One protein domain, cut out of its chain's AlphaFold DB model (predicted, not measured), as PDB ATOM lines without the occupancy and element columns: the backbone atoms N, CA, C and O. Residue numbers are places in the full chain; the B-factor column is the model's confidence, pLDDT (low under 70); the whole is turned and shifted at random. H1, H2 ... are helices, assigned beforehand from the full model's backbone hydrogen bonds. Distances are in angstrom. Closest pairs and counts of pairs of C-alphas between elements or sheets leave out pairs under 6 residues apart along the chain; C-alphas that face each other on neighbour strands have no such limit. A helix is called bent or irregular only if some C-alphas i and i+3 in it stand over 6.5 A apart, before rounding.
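What this domain is: This is residues 9 to 50 of the 81 residues of an uncharacterized protein of Euryarchaeota archaeon (UniProt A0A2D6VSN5). Two helices make an open L, with the longer helix H1 as the long arm and the shorter helix H2 as the other arm, turned off at the end of a bare link, residues 31 to 34, at the corner. The space between the two arms is empty, and H1 sticks out with residues 9 to 29, which stand free. The printed part has 42 residues with two named helices, H1 then H2 along the chain, and no named strand; the class is all helix. The whole is extended, with a radius of gyration of the C-alphas of 16.1 A, and flat, its C-alphas spanning 45 by 24 by 8 A.

How they stand to each other: H1, residues 9 to 30, is the longest helix, with 22 residues. H2, residues 35 to 47, follows it after a tight link of 4 residues. H1 and H2 are apart, with no C-alpha of the one within 8 A of the other. Residues 31 to 37, of which 35 to 37 belong to H2, stand free, and so do residues 43 to 49, of which 43 to 47 belong to H2. In H2 every O i to N i+4 pair is within hydrogen-bond range; in H1 17 of 18 are.

Where its parts are: H1 begins at C-alpha 9, at (18.164, -55.991, 50.671), and ends at C-alpha 30, at (29.866, -30.230, 33.803), 32.9 A from first to last C-alpha. H2 has 13 residues and measures 18.6 A from C-alpha 35 to C-alpha 47, the latter at (43.252, -36.744, 18.894). Neither helix is bent or irregular.

The domain as a whole: The two C-alphas farthest apart, those of Ala 9 and Tyr 36, are 45.2 A apart. The C-alphas of Ala 9 and Ser 50, the first and last printed residues, are 41.6 A apart. The printed part has no cut and no long link. Mean pLDDT of the printed part is 73.0; residues 9 to 32 are under 70, and the mean is 60 in H1 and 91 in H2.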
ATOM      1  N   ALA A   9      19.041 -56.647  51.648       52.31
ATOM      2  CA  ALA A   9      18.164 -55.991  50.671       52.31
ATOM      3  C   ALA A   9      18.008 -54.478  50.929       52.31
ATOM      4  O   ALA A   9      18.024 -53.685  49.989       52.31
ATOM      5  N   HIS A  10      17.946 -54.056  52.197       57.75
ATOM      6  CA  HIS A  10      17.921 -52.630  52.554       57.75
ATOM      7  C   HIS A  10      19.275 -51.931  52.350       57.75
ATOM      8  O   HIS A  10      19.310 -50.734  52.066       57.75
ATOM      9  N   HIS A  11      20.392 -52.661  52.448       54.84
ATOM     10  CA  HIS A  11      21.718 -52.118  52.154       54.84
ATOM     11  C   HIS A  11      21.920 -51.881  50.650       54.84
ATOM     12  O   HIS A  11      22.431 -50.830  50.273       54.84
ATOM     13  N   VAL A  12      21.443 -52.795  49.795       56.22
ATOM     14  CA  VAL A  12      21.486 -52.649  48.325       56.22
ATOM     15  C   VAL A  12      20.665 -51.436  47.867       56.22
ATOM     16  O   VAL A  12      21.189 -50.578  47.165       56.22
ATOM     17  N   GLN A  13      19.446 -51.256  48.392       54.00
ATOM     18  CA  GLN A  13      18.623 -50.071  48.091       54.00
ATOM     19  C   GLN A  13      19.257 -48.747  48.562       54.00
ATOM     20  O   GLN A  13      19.012 -47.687  47.982       54.00
ATOM     21  N   HIS A  14      20.091 -48.784  49.605       61.66
ATOM     22  CA  HIS A  14      20.853 -47.618  50.043       61.66
ATOM     23  C   HIS A  14      22.067 -47.338  49.155       61.66
ATOM     24  O   HIS A  14      22.358 -46.165  48.915       61.66
ATOM     25  N   GLN A  15      22.748 -48.372  48.653       61.25
ATOM     26  CA  GLN A  15      23.859 -48.205  47.715       61.25
ATOM     27  C   GLN A  15      23.380 -47.619  46.380       61.25
ATOM     28  O   GLN A  15      23.977 -46.651  45.908       61.25
ATOM     29  N   ASP A  16      22.238 -48.080  45.859       60.44
ATOM     30  CA  ASP A  16      21.640 -47.564  44.615       60.44
ATOM     31  C   ASP A  16      21.200 -46.097  44.737       60.44
ATOM     32  O   ASP A  16      21.313 -45.296  43.812       60.44
ATOM     33  N   ARG A  17      20.750 -45.680  45.924       63.31
ATOM     34  CA  ARG A  17      20.398 -44.277  46.177       63.31
ATOM     35  C   ARG A  17      21.633 -43.383  46.326       63.31
ATOM     36  O   ARG A  17      21.568 -42.187  46.029       63.31
ATOM     37  N   GLN A  18      22.747 -43.936  46.808       63.28
ATOM     38  CA  GLN A  18      24.008 -43.205  46.906       63.28
ATOM     39  C   GLN A  18      24.697 -43.042  45.545       63.28
ATOM     40  O   GLN A  18      25.241 -41.964  45.302       63.28
ATOM     41  N   SER A  19      24.622 -44.025  44.643       67.94
ATOM     42  CA  SER A  19      25.169 -43.916  43.281       67.94
ATOM     43  C   SER A  19      24.401 -42.896  42.432       67.94
ATOM     44  O   SER A  19      25.019 -41.983  41.882       67.94
ATOM     45  N   LEU A  20      23.062 -42.930  42.448       67.94
ATOM     46  CA  LEU A  20      22.216 -41.962  41.732       67.94
ATOM     47  C   LEU A  20      22.482 -40.505  42.159       67.94
ATOM     48  O   LEU A  20      22.458 -39.581  41.344       67.94
ATOM     49  N   ARG A  21      22.789 -40.281  43.444       68.19
ATOM     50  CA  ARG A  21      23.164 -38.955  43.964       68.19
ATOM     51  C   ARG A  21      24.541 -38.505  43.468       68.19
ATOM     52  O   ARG A  21      24.736 -37.312  43.247       68.19
ATOM     53  N   GLN A  22      25.494 -39.425  43.323       61.19
ATOM     54  CA  GLN A  22      26.838 -39.108  42.833       61.19
ATOM     55  C   GLN A  22      26.847 -38.792  41.331       61.19
ATOM     56  O   GLN A  22      27.550 -37.869  40.923       61.19
ATOM     57  N   GLU A  23      26.031 -39.475  40.528       65.62
ATOM     58  CA  GLU A  23      25.870 -39.191  39.093       65.62
ATOM     59  C   GLU A  23      25.234 -37.813  38.850       65.62
ATOM     60  O   GLU A  23      25.744 -37.020  38.058       65.62
ATOM     61  N   ALA A  24      24.191 -37.462  39.612       60.56
ATOM     62  CA  ALA A  24      23.548 -36.148  39.527       60.56
ATOM     63  C   ALA A  24      24.510 -34.986  39.857       60.56
ATOM     64  O   ALA A  24      24.468 -33.934  39.221       60.56
ATOM     65  N   LEU A  25      25.432 -35.177  40.808       59.03
ATOM     66  CA  LEU A  25      26.456 -34.178  41.147       59.03
ATOM     67  C   LEU A  25      27.523 -34.014  40.047       59.03
ATOM     68  O   LEU A  25      28.119 -32.940  39.927       59.03
ATOM     69  N   GLN A  26      27.769 -35.047  39.236       58.28
ATOM     70  CA  GLN A  26      28.712 -34.973  38.115       58.28
ATOM     71  C   GLN A  26      28.159 -34.155  36.934       58.28
ATOM     72  O   GLN A  26      28.936 -33.465  36.265       58.28
ATOM     73  N   GLU A  27      26.841 -34.151  36.715       56.22
ATOM     74  CA  GLU A  27      26.187 -33.339  35.674       56.22
ATOM     75  C   GLU A  27      26.212 -31.830  36.003       56.22
ATOM     76  O   GLU A  27      26.489 -31.004  35.130       56.22
ATOM     77  N   GLU A  28      26.063 -31.444  37.272       56.19
ATOM     78  CA  GLU A  28      26.116 -30.032  37.697       56.19
ATOM     79  C   GLU A  28      27.535 -29.431  37.578       56.19
ATOM     80  O   GLU A  28      27.724 -28.277  37.177       56.19
ATOM     81  N   GLY A  29      28.578 -30.232  37.831       52.94
ATOM     82  CA  GLY A  29      29.983 -29.832  37.646       52.94
ATOM     83  C   GLY A  29      30.411 -29.697  36.177       52.94
ATOM     84  O   GLY A  29      31.421 -29.050  35.867       52.94
ATOM     85  N   ARG A  30      29.636 -30.273  35.253       55.34
ATOM     86  CA  ARG A  30      29.866 -30.230  33.803       55.34
ATOM     87  C   ARG A  30      29.443 -28.905  33.171       55.34
ATOM     88  O   ARG A  30      29.950 -28.563  32.105       55.34
ATOM     89  N   GLN A  31      28.574 -28.134  33.819       58.34
ATOM     90  CA  GLN A  31      28.075 -26.865  33.274       58.34
ATOM     91  C   GLN A  31      28.991 -25.669  33.571       58.34
ATOM     92  O   GLN A  31      28.901 -24.633  32.913       58.34
ATOM     93  N   LYS A  32      29.934 -25.811  34.514       66.62
ATOM     94  CA  LYS A  32      30.816 -24.719  34.964       66.62
ATOM     95  C   LYS A  32      32.293 -24.927  34.632       66.62
ATOM     96  O   LYS A  32      33.180 -24.412  35.310       66.62
ATOM     97  N   VAL A  33      32.592 -25.695  33.589       79.81
ATOM     98  CA  VAL A  33      33.970 -25.849  33.108       79.81
ATOM     99  C   VAL A  33      34.406 -24.632  32.303       79.81
ATOM    100  O   VAL A  33      33.685 -24.134  31.441       79.81
ATOM    101  N   SER A  34      35.619 -24.153  32.588       87.31
ATOM    102  CA  SER A  34      36.199 -23.008  31.889       87.31
ATOM    103  C   SER A  34      36.291 -23.258  30.380       87.31
ATOM    104  O   SER A  34      36.499 -24.386  29.920       87.31
ATOM    105  N   LEU A  35      36.204 -22.180  29.593       87.50
ATOM    106  CA  LEU A  35      36.336 -22.214  28.132       87.50
ATOM    107  C   LEU A  35      37.582 -23.002  27.681       87.50
ATOM    108  O   LEU A  35      37.503 -23.834  26.778       87.50
ATOM    109  N   TYR A  36      38.723 -22.784  28.342       88.31
ATOM    110  CA  TYR A  36      39.982 -23.460  28.019       88.31
ATOM    111  C   TYR A  36      39.944 -24.962  28.298       88.31
ATOM    112  O   TYR A  36      40.460 -25.743  27.495       88.31
ATOM    113  N   ARG A  37      39.289 -25.392  29.385       89.25
ATOM    114  CA  ARG A  37      39.100 -26.821  29.675       89.25
ATOM    115  C   ARG A  37      38.281 -27.489  28.573       89.25
ATOM    116  O   ARG A  37      38.661 -28.558  28.104       89.25
ATOM    117  N   ASN A  38      37.241 -26.823  28.082       88.38
ATOM    118  CA  ASN A  38      36.415 -27.341  26.989       88.38
ATOM    119  C   ASN A  38      37.190 -27.441  25.670       88.38
ATOM    120  O   ASN A  38      37.102 -28.457  24.980       88.38
ATOM    121  N   ILE A  39      38.008 -26.434  25.344       89.56
ATOM    122  CA  ILE A  39      38.889 -26.466  24.167       89.56
ATOM    123  C   ILE A  39      39.879 -27.635  24.264       89.56
ATOM    124  O   ILE A  39      40.035 -28.386  23.300       89.56
ATOM    125  N   ASN A  40      40.515 -27.833  25.421       91.25
ATOM    126  CA  ASN A  40      41.472 -28.921  25.626       91.25
ATOM    127  C   ASN A  40      40.803 -30.299  25.558       91.25
ATOM    128  O   ASN A  40      41.320 -31.200  24.903       91.25
ATOM    129  N   ASN A  41      39.626 -30.455  26.163       90.81
ATOM    130  CA  ASN A  41      38.848 -31.691  26.090       90.81
ATOM    131  C   ASN A  41      38.434 -32.016  24.652       90.81
ATOM    132  O   ASN A  41      38.539 -33.163  24.218       90.81
ATOM    133  N   LYS A  42      38.027 -31.002  23.882       90.62
ATOM    134  CA  LYS A  42      37.722 -31.177  22.463       90.62
ATOM    135  C   LYS A  42      38.962 -31.599  21.675       90.62
ATOM    136  O   LYS A  42      38.878 -32.545  20.903       90.62
ATOM    137  N   LYS A  43      40.121 -30.969  21.898       91.50
ATOM    138  CA  LYS A  43      41.387 -31.394  21.269       91.50
ATOM    139  C   LYS A  43      41.719 -32.855  21.582       91.50
ATOM    140  O   LYS A  43      42.054 -33.594  20.666       91.50
ATOM    141  N   LYS A  44      41.561 -33.278  22.842       93.12
ATOM    142  CA  LYS A  44      41.772 -34.673  23.262       93.12
ATOM    143  C   LYS A  44      40.840 -35.641  22.529       93.12
ATOM    144  O   LYS A  44      41.301 -36.649  22.017       93.12
ATOM    145  N   ARG A  45      39.553 -35.306  22.402       93.19
ATOM    146  CA  ARG A  45      38.578 -36.098  21.627       93.19
ATOM    147  C   ARG A  45      38.934 -36.190  20.145       93.19
ATOM    148  O   ARG A  45      38.770 -37.245  19.542       93.19
ATOM    149  N   ILE A  46      39.411 -35.099  19.543       93.38
ATOM    150  CA  ILE A  46      39.860 -35.094  18.142       93.38
ATOM    151  C   ILE A  46      41.087 -35.998  17.979       93.38
ATOM    152  O   ILE A  46      41.113 -36.816  17.067       93.38
ATOM    153  N   ALA A  47      42.059 -35.897  18.890       92.00
ATOM    154  CA  ALA A  47      43.252 -36.744  18.894       92.00
ATOM    155  C   ALA A  47      42.918 -38.232  19.099       92.00
ATOM    156  O   ALA A  47      43.547 -39.084  18.486       92.00
ATOM    157  N   ALA A  48      41.888 -38.536  19.894       94.56
ATOM    158  CA  ALA A  48      41.364 -39.888  20.088       94.56
ATOM    159  C   ALA A  48      40.548 -40.427  18.893       94.56
ATOM    160  O   ALA A  48      40.021 -41.531  18.970       94.56
ATOM    161  N   GLY A  49      40.404 -39.664  17.803       94.00
ATOM    162  CA  GLY A  49      39.740 -40.137  16.586       94.00
ATOM    163  C   GLY A  49      38.221 -39.948  16.545       94.00
ATOM    164  O   GLY A  49      37.559 -40.586  15.739       94.00
ATOM    165  N   SER A  50      37.642 -39.040  17.345       91.56
ATOM    166  CA  SER A  50      36.180 -38.790  17.358       91.56
ATOM    167  C   SER A  50      35.569 -38.249  16.048       91.56
ATOM    168  O   SER A  50      34.363 -38.032  15.988       91.56
TER     169      SER A  50